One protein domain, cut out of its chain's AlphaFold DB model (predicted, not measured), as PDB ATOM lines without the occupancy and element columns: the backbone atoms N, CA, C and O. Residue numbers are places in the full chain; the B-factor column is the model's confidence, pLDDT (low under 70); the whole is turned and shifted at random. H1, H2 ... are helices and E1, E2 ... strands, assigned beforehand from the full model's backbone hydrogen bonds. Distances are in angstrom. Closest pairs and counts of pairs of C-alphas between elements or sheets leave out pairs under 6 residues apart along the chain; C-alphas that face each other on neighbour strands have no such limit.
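This is residues 122 to 188 of the 190 residues of an uncharacterized protein of Cyanothece sp. (strain PCC 7425 / ATCC 29141) (UniProt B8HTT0). Two small two-stranded antiparallel ladders stand some way from each other, the hairpin of E1 and E2 at one end of the domain and the pair E3 and E4 toward the other, with the short helices H1 and H2 between them. H3 packs on E3, and H4, in the stretch that joins E3 to E4, makes the end far from the hairpin. The printed part has 67 residues, with four named helices and four named strands in the order H1, E1, E2, H2, H3, E3, H4, E4; the class is mixed, helices and strands. The whole is compact, with a radius of gyration of the C-alphas of 10.9 A, and rounded, with spans of 30 by 25 by 17 A.

H1, residues 125 to 131, and H2, residues 154 to 159, touch at a steep tilt of 43 degrees, opposite ways; their closest C-alphas, of Ala 125 and Lys 158, are 5.8 A apart. E1, residues 142 to 144, and E2, residues 151 to 153, form a hairpin, antiparallel at 149 degrees, with N 143 and O 152 at 3.0 A and N 152 and O 143 at 3.0 A, within hydrogen-bond range. The closest C-alphas of H1 and E1, of Phe 129 and Val 143, are 7.0 A apart. E3, residues 171 to 173, and E4, residues 185 to 187, are antiparallel at 147 degrees, with N 172 and O 186 at 2.8 A. The closest C-alphas of H1 and E4, of Ala 125 and Leu 185, are 6.8 A apart. H3, residues 163 to 168, comes closest to E3 with the C-alphas of Ala 163 and Tyr 173, at 5.1 A. H4, residues 175 to 179, touches no helix; it is apart from H3, but only just, at 8.1 A. In H1, H2, H3 and H4 every O i to N i+4 pair is within hydrogen-bond range.

H1 begins at C-alpha 125, (44.895, 28.991, 68.617), and is 9.7 A from first to last C-alpha. E1 measures 6.6 A and E2 7.1 A. H2 begins at C-alpha 154, (51.997, 28.959, 64.228), and is 8.6 A long; H3 is 9.1 A. E3 measures 6.5 A, H4 6.2 A and E4 7.0 A. E4 ends at C-alpha 187, (37.169, 20.494, 66.590).

The two C-alphas farthest apart, of Asn 149 and Ala 180, are 31.5 A apart. The printed part has no cut, and no link is long. The mean pLDDT of the printed part is 91.9, and no printed residue is under 70.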
ATOM      1  N   TRP A 122      35.749  24.540  73.303       88.44
ATOM      2  CA  TRP A 122      36.370  25.666  72.622       88.44
ATOM      3  C   TRP A 122      37.780  25.888  73.179       88.44
ATOM      4  O   TRP A 122      37.975  25.975  74.392       88.44
ATOM      5  N   MET A 123      38.745  26.002  72.284       91.56
ATOM      6  CA  MET A 123      40.171  26.052  72.542       91.56
ATOM      7  C   MET A 123      40.798  27.296  71.892       91.56
ATOM      8  O   MET A 123      40.189  27.999  71.076       91.56
ATOM      9  N   THR A 124      42.000  27.637  72.343       92.69
ATOM     10  CA  THR A 124      42.795  28.755  71.819       92.69
ATOM     11  C   THR A 124      43.535  28.337  70.547       92.69
ATOM     12  O   THR A 124      43.703  27.149  70.288       92.69
ATOM     13  N   ALA A 125      44.047  29.300  69.773       92.06
ATOM     14  CA  ALA A 125      44.895  28.991  68.617       92.06
ATOM     15  C   ALA A 125      46.118  28.134  68.984       92.06
ATOM     16  O   ALA A 125      46.479  27.235  68.239       92.06
ATOM     17  N   GLU A 126      46.725  28.370  70.147       92.69
ATOM     18  CA  GLU A 126      47.879  27.601  70.633       92.69
ATOM     19  C   GLU A 126      47.528  26.141  70.909       92.69
ATOM     20  O   GLU A 126      48.254  25.236  70.509       92.69
ATOM     21  N   SER A 127      46.405  25.909  71.589       91.38
ATOM     22  CA  SER A 127      45.952  24.553  71.902       91.38
ATOM     23  C   SER A 127      45.463  23.821  70.656       91.38
ATOM     24  O   SER A 127      45.780  22.648  70.504       91.38
ATOM     25  N   ALA A 128      44.797  24.515  69.729       92.38
ATOM     26  CA  ALA A 128      44.430  23.955  68.432       92.38
ATOM     27  C   ALA A 128      45.662  23.572  67.601       92.38
ATOM     28  O   ALA A 128      45.713  22.480  67.049       92.38
ATOM     29  N   PHE A 129      46.690  24.423  67.563       94.00
ATOM     30  CA  PHE A 129      47.932  24.127  66.849       94.00
ATOM     31  C   PHE A 129      48.652  22.905  67.435       94.00
ATOM     32  O   PHE A 129      49.089  22.033  66.690       94.00
ATOM     33  N   LYS A 130      48.689  22.795  68.772       92.81
ATOM     34  CA  LYS A 130      49.183  21.598  69.472       92.81
ATOM     35  C   LYS A 130      48.369  20.352  69.165       92.81
ATOM     36  O   LYS A 130      48.935  19.285  68.962       92.81
ATOM     37  N   PHE A 131      47.047  20.485  69.115       90.12
ATOM     38  CA  PHE A 131      46.147  19.382  68.795       90.12
ATOM     39  C   PHE A 131      46.383  18.839  67.378       90.12
ATOM     40  O   PHE A 131      46.333  17.633  67.168       90.12
ATOM     41  N   LEU A 132      46.726  19.715  66.431       90.88
ATOM     42  CA  LEU A 132      47.113  19.350  65.065       90.88
ATOM     43  C   LEU A 132      48.539  18.764  64.956       90.88
ATOM     44  O   LEU A 132      49.004  18.503  63.850       90.88
ATOM     45  N   GLY A 133      49.243  18.566  66.076       91.69
ATOM     46  CA  GLY A 133      50.601  18.008  66.114       91.69
ATOM     47  C   GLY A 133      51.724  19.037  65.962       91.69
ATOM     48  O   GLY A 133      52.890  18.656  65.871       91.69
ATOM     49  N   GLY A 134      51.398  20.332  65.945       92.94
ATOM     50  CA  GLY A 134      52.383  21.406  65.901       92.94
ATOM     51  C   GLY A 134      52.895  21.813  67.287       92.94
ATOM     52  O   GLY A 134      52.232  21.629  68.303       92.94
ATOM     53  N   ASP A 135      54.062  22.441  67.352       94.31
ATOM     54  CA  ASP A 135      54.602  23.053  68.564       94.31
ATOM     55  C   ASP A 135      54.682  24.580  68.394       94.31
ATOM     56  O   ASP A 135      55.472  25.057  67.579       94.31
ATOM     57  N   PRO A 136      53.900  25.377  69.150       91.06
ATOM     58  CA  PRO A 136      53.922  26.834  69.040       91.06
ATOM     59  C   PRO A 136      55.229  27.468  69.537       91.06
ATOM     60  O   PRO A 136      55.483  28.631  69.227       91.06
ATOM     61  N   VAL A 137      56.051  26.742  70.307       92.44
ATOM     62  CA  VAL A 137      57.374  27.218  70.748       92.44
ATOM     63  C   VAL A 137      58.404  27.059  69.627       92.44
ATOM     64  O   VAL A 137      59.336  27.857  69.514       92.44
ATOM     65  N   ASN A 138      58.224  26.057  68.766       92.31
ATOM     66  CA  ASN A 138      59.131  25.776  67.669       92.31
ATOM     67  C   ASN A 138      58.738  26.555  66.402       92.31
ATOM     68  O   ASN A 138      57.730  26.283  65.756       92.31
ATOM     69  N   LEU A 139      59.601  27.486  65.991       89.38
ATOM     70  CA  LEU A 139      59.433  28.324  64.793       89.38
ATOM     71  C   LEU A 139      59.373  27.534  63.472       89.38
ATOM     72  O   LEU A 139      58.914  28.068  62.459       89.38
ATOM     73  N   TRP A 140      59.858  26.292  63.474       92.25
ATOM     74  CA  TRP A 140      59.867  25.391  62.320       92.25
ATOM     75  C   TRP A 140      58.712  24.398  62.329       92.25
ATOM     76  O   TRP A 140      58.577  23.621  61.390       92.25
ATOM     77  N   SER A 141      57.899  24.394  63.384       94.56
ATOM     78  CA  SER A 141      56.745  23.518  63.431       94.56
ATOM     79  C   SER A 141      55.641  24.048  62.526       94.56
ATOM     80  O   SER A 141      55.277  25.229  62.561       94.56
ATOM     81  N   GLU A 142      55.111  23.148  61.711       95.75
ATOM     82  CA  GLU A 142      54.071  23.417  60.736       95.75
ATOM     83  C   GLU A 142      52.953  22.399  60.916       95.75
ATOM     84  O   GLU A 142      53.201  21.229  61.211       95.75
ATOM     85  N   VAL A 143      51.716  22.854  60.744       94.62
ATOM     86  CA  VAL A 143      50.538  21.985  60.728       94.62
ATOM     87  C   VAL A 143      50.017  21.896  59.308       94.62
ATOM     88  O   VAL A 143      49.972  22.899  58.588       94.62
ATOM     89  N   SER A 144      49.642  20.684  58.910       93.88
ATOM     90  CA  SER A 144      49.074  20.416  57.592       93.88
ATOM     91  C   SER A 144      47.549  20.482  57.650       93.88
ATOM     92  O   SER A 144      46.939  20.072  58.636       93.88
ATOM     93  N   SER A 145      46.941  21.003  56.589       93.94
ATOM     94  CA  SER A 145      45.502  20.892  56.329       93.94
ATOM     95  C   SER A 145      45.090  19.418  56.216       93.94
ATOM     96  O   SER A 145      45.931  18.560  55.931       93.94
ATOM     97  N   LEU A 146      43.801  19.122  56.405       90.81
ATOM     98  CA  LEU A 146      43.237  17.778  56.242       90.81
ATOM     99  C   LEU A 146      43.528  17.187  54.856       90.81
ATOM    100  O   LEU A 146      43.753  15.985  54.741       90.81
ATOM    101  N   ASP A 147      43.574  18.036  53.827       89.50
ATOM    102  CA  ASP A 147      43.878  17.631  52.451       89.50
ATOM    103  C   ASP A 147      45.390  17.513  52.179       89.50
ATOM    104  O   ASP A 147      45.800  17.145  51.083       89.50
ATOM    105  N   GLY A 148      46.245  17.894  53.135       90.31
ATOM    106  CA  GLY A 148      47.707  17.898  52.996       90.31
ATOM    107  C   GLY A 148      48.281  19.005  52.099       90.31
ATOM    108  O   GLY A 148      49.489  19.220  52.093       90.31
ATOM    109  N   ASN A 149      47.441  19.758  51.386       91.12
ATOM    110  CA  ASN A 149      47.877  20.751  50.393       91.12
ATOM    111  C   ASN A 149      48.425  22.056  50.986       91.12
ATOM    112  O   ASN A 149      49.069  22.838  50.286       91.12
ATOM    113  N   ARG A 150      48.142  22.328  52.261       92.88
ATOM    114  CA  ARG A 150      48.503  23.581  52.926       92.88
ATOM    115  C   ARG A 150      49.240  23.279  54.215       92.88
ATOM    116  O   ARG A 150      48.709  22.578  55.069       92.88
ATOM    117  N   GLN A 151      50.428  23.853  54.358       94.19
ATOM    118  CA  GLN A 151      51.222  23.808  55.579       94.19
ATOM    119  C   GLN A 151      51.411  25.224  56.093       94.19
ATOM    120  O   GLN A 151      51.748  26.133  55.329       94.19
ATOM    121  N   ILE A 152      51.135  25.437  57.377       95.06
ATOM    122  CA  ILE A 152      51.284  26.755  57.989       95.06
ATOM    123  C   ILE A 152      51.967  26.673  59.346       95.06
ATOM    124  O   ILE A 152      51.691  25.805  60.170       95.06
ATOM    125  N   LYS A 153      52.839  27.652  59.583       96.06
ATOM    126  CA  LYS A 153      53.487  27.902  60.872       96.06
ATOM    127  C   LYS A 153      52.513  28.523  61.864       96.06
ATOM    128  O   LYS A 153      51.546  29.179  61.468       96.06
ATOM    129  N   PHE A 154      52.839  28.431  63.151       94.44
ATOM    130  CA  PHE A 154      51.997  28.959  64.228       94.44
ATOM    131  C   PHE A 154      51.651  30.455  64.077       94.44
ATOM    132  O   PHE A 154      50.498  30.848  64.261       94.44
ATOM    133  N   ASN A 155      52.611  31.294  63.665       93.38
ATOM    134  CA  ASN A 155      52.366  32.728  63.447       93.38
ATOM    135  C   ASN A 155      51.284  32.981  62.387       93.38
ATOM    136  O   ASN A 155      50.410  33.827  62.582       93.38
ATOM    137  N   ASN A 156      51.310  32.209  61.299       93.94
ATOM    138  CA  ASN A 156      50.321  32.305  60.228       93.94
ATOM    139  C   ASN A 156      48.983  31.714  60.677       93.94
ATOM    140  O   ASN A 156      47.941  32.310  60.424       93.94
ATOM    141  N   PHE A 157      49.014  30.602  61.416       93.69
ATOM    142  CA  PHE A 157      47.832  29.965  61.995       93.69
ATOM    143  C   PHE A 157      47.051  30.911  62.920       93.69
ATOM    144  O   PHE A 157      45.833  31.019  62.819       93.69
ATOM    145  N   LYS A 158      47.743  31.668  63.780       91.56
ATOM    146  CA  LYS A 158      47.125  32.676  64.659       91.56
ATOM    147  C   LYS A 158      46.584  33.890  63.892       91.56
ATOM    148  O   LYS A 158      45.649  34.547  64.357       91.56
ATOM    149  N   ALA A 159      47.184  34.207  62.747       91.88
ATOM    150  CA  ALA A 159      46.767  35.316  61.899       91.88
ATOM    151  C   ALA A 159      45.508  35.000  61.074       91.88
ATOM    152  O   ALA A 159      44.826  35.933  60.655       91.88
ATOM    153  N   LEU A 160      45.161  33.719  60.893       92.12
ATOM    154  CA  LEU A 160      43.941  33.314  60.198       92.12
ATOM    155  C   LEU A 160      42.707  33.953  60.839       92.12
ATOM    156  O   LEU A 160      42.566  34.000  62.065       92.12
ATOM    157  N   SER A 161      41.808  34.466  60.006       88.94
ATOM    158  CA  SER A 161      40.580  35.145  60.432       88.94
ATOM    159  C   SER A 161      39.320  34.637  59.756       88.94
ATOM    160  O   SER A 161      38.226  34.919  60.244       88.94
ATOM    161  N   SER A 162      39.461  33.850  58.690       92.19
ATOM    162  CA  SER A 162      38.330  33.264  57.990       92.19
ATOM    163  C   SER A 162      37.910  31.945  58.625       92.19
ATOM    164  O   SER A 162      38.738  31.080  58.910       92.19
ATOM    165  N   ALA A 163      36.598  31.748  58.764       91.88
ATOM    166  CA  ALA A 163      36.049  30.452  59.146       91.88
ATOM    167  C   ALA A 163      36.368  29.356  58.116       91.88
ATOM    168  O   ALA A 163      36.482  28.193  58.489       91.88
ATOM    169  N   ALA A 164      36.518  29.720  56.837       91.06
ATOM    170  CA  ALA A 164      36.868  28.777  55.778       91.06
ATOM    171  C   ALA A 164      38.291  28.230  55.956       91.06
ATOM    172  O   ALA A 164      38.475  27.022  55.873       91.06
ATOM    173  N   ASP A 165      39.256  29.089  56.306       92.50
ATOM    174  CA  ASP A 165      40.644  28.672  56.529       92.50
ATOM    175  C   ASP A 165      40.739  27.642  57.660       92.50
ATOM    176  O   ASP A 165      41.408  26.628  57.519       92.50
ATOM    177  N   PHE A 166      40.043  27.865  58.780       92.69
ATOM    178  CA  PHE A 166      40.066  26.922  59.904       92.69
ATOM    179  C   PHE A 166      39.376  25.591  59.581       92.69
ATOM    180  O   PHE A 166      39.811  24.549  60.075       92.69
ATOM    181  N   ARG A 167      38.361  25.599  58.706       92.38
ATOM    182  CA  ARG A 167      37.691  24.369  58.257       92.38
ATOM    183  C   ARG A 167      38.616  23.449  57.469       92.38
ATOM    184  O   ARG A 167      38.467  22.240  57.600       92.38
ATOM    185  N   GLU A 168      39.584  23.990  56.727       92.94
ATOM    186  CA  GLU A 168      40.612  23.185  56.041       92.94
ATOM    187  C   GLU A 168      41.414  22.322  57.031       92.94
ATOM    188  O   GLU A 168      41.825  21.215  56.706       92.94
ATOM    189  N   PHE A 169      41.579  22.784  58.273       92.06
ATOM    190  CA  PHE A 169      42.259  22.047  59.346       92.06
ATOM    191  C   PHE A 169      41.299  21.222  60.222       92.06
ATOM    192  O   PHE A 169      41.703  20.722  61.269       92.06
ATOM    193  N   GLY A 170      40.021  21.096  59.844       90.75
ATOM    194  CA  GLY A 170      39.011  20.389  60.644       90.75
ATOM    195  C   GLY A 170      38.538  21.159  61.878       90.75
ATOM    196  O   GLY A 170      37.986  20.575  62.813       90.75
ATOM    197  N   LEU A 171      38.750  22.477  61.902       93.00
ATOM    198  CA  LEU A 171      38.394  23.337  63.020       93.00
ATOM    199  C   LEU A 171      37.216  24.244  62.667       93.00
ATOM    200  O   LEU A 171      37.102  24.791  61.573       93.00
ATOM    201  N   GLU A 172      36.342  24.452  63.640       93.00
ATOM    202  CA  GLU A 172      35.298  25.459  63.584       93.00
ATOM    203  C   GLU A 172      35.753  26.725  64.288       93.00
ATOM    204  O   GLU A 172      36.345  26.683  65.368       93.00
ATOM    205  N   TYR A 173      35.428  27.856  63.673       94.00
ATOM    206  CA  TYR A 173      35.818  29.183  64.109       94.00
ATOM    207  C   TYR A 173      34.593  30.018  64.478       94.00
ATOM    208  O   TYR A 173      33.635  30.101  63.710       94.00
ATOM    209  N   SER A 174      34.650  30.682  65.633       92.88
ATOM    210  CA  SER A 174      33.644  31.653  66.076       92.88
ATOM    211  C   SER A 174      34.260  33.047  66.186       92.88
ATOM    212  O   SER A 174      35.068  33.314  67.076       92.88
ATOM    213  N   GLN A 175      33.849  33.957  65.302       92.38
ATOM    214  CA  GLN A 175      34.332  35.339  65.312       92.38
ATOM    215  C   GLN A 175      33.914  36.087  66.586       92.38
ATOM    216  O   GLN A 175      34.751  36.705  67.232       92.38
ATOM    217  N   GLU A 176      32.659  35.941  67.011       91.00
ATOM    218  CA  GLU A 176      32.132  36.579  68.225       91.00
ATOM    219  C   GLU A 176      32.970  36.238  69.471       91.00
ATOM    220  O   GLU A 176      33.280  37.097  70.299       91.00
ATOM    221  N   ARG A 177      33.409  34.978  69.587       90.56
ATOM    222  CA  ARG A 177      34.284  34.543  70.684       90.56
ATOM    223  C   ARG A 177      35.675  35.147  70.587       90.56
ATOM    224  O   ARG A 177      36.228  35.516  71.624       90.56
ATOM    225  N   ARG A 178      36.228  35.263  69.378       89.06
ATOM    226  CA  ARG A 178      37.527  35.906  69.160       89.06
ATOM    227  C   ARG A 178      37.483  37.375  69.564       89.06
ATOM    228  O   ARG A 178      38.365  37.811  70.300       89.06
ATOM    229  N   ASP A 179      36.442  38.091  69.155       90.81
ATOM    230  CA  ASP A 179      36.247  39.507  69.484       90.81
ATOM    231  C   ASP A 179      36.080  39.704  71.002       90.81
ATOM    232  O   ASP A 179      36.590  40.662  71.585       90.81
ATOM    233  N   ALA A 180      35.466  38.728  71.681       88.50
ATOM    234  CA  ALA A 180      35.357  38.677  73.137       88.50
ATOM    235  C   ALA A 180      36.625  38.170  73.869       88.50
ATOM    236  O   ALA A 180      36.583  37.998  75.088       88.50
ATOM    237  N   ASN A 181      37.738  37.910  73.168       85.94
ATOM    238  CA  ASN A 181      38.964  37.295  73.707       85.94
ATOM    239  C   ASN A 181      38.731  35.959  74.443       85.94
ATOM    240  O   ASN A 181      39.420  35.629  75.410       85.94
ATOM    241  N   LYS A 182      37.748  35.177  73.992       89.50
ATOM    242  CA  LYS A 182      37.439  33.836  74.502       89.50
ATOM    243  C   LYS A 182      38.034  32.769  73.576       89.50
ATOM    244  O   LYS A 182      38.271  33.051  72.403       89.50
ATOM    245  N   PRO A 183      38.246  31.527  74.051       89.88
ATOM    246  CA  PRO A 183      38.564  30.399  73.179       89.88
ATOM    247  C   PRO A 183      37.540  30.300  72.039       89.88
ATOM    248  O   PRO A 183      36.332  30.281  72.299       89.88
ATOM    249  N   TYR A 184      38.026  30.296  70.800       92.50
ATOM    250  CA  TYR A 184      37.225  30.554  69.597       92.50
ATOM    251  C   TYR A 184      37.388  29.498  68.504       92.50
ATOM    252  O   TYR A 184      36.768  29.623  67.449       92.50
ATOM    253  N   LEU A 185      38.197  28.467  68.752       93.50
ATOM    254  CA  LEU A 185      38.339  27.314  67.870       93.50
ATOM    255  C   LEU A 185      37.728  26.087  68.530       93.50
ATOM    256  O   LEU A 185      37.845  25.936  69.738       93.50
ATOM    257  N   ARG A 186      37.099  25.193  67.781       91.31
ATOM    258  CA  ARG A 186      36.717  23.864  68.283       91.31
ATOM    259  C   ARG A 186      36.914  22.828  67.193       91.31
ATOM    260  O   ARG A 186      36.881  23.169  66.019       91.31
ATOM    261  N   TRP A 187      37.108  21.573  67.569       88.75
ATOM    262  CA  TRP A 187      37.169  20.494  66.590       88.75
ATOM    263  C   TRP A 187      35.784  20.234  65.994       88.75
ATOM    264  O   TRP A 187      34.797  20.156  66.732       88.75
ATOM    265  N   ILE A 188      35.719  20.091  64.671       86.62
ATOM    266  CA  ILE A 188      34.518  19.615  63.988       86.62
ATOM    267  C   ILE A 188      34.575  18.090  64.057       86.62
ATOM    268  O   ILE A 188      35.244  17.443  63.255       86.62
TER     269      ILE A 188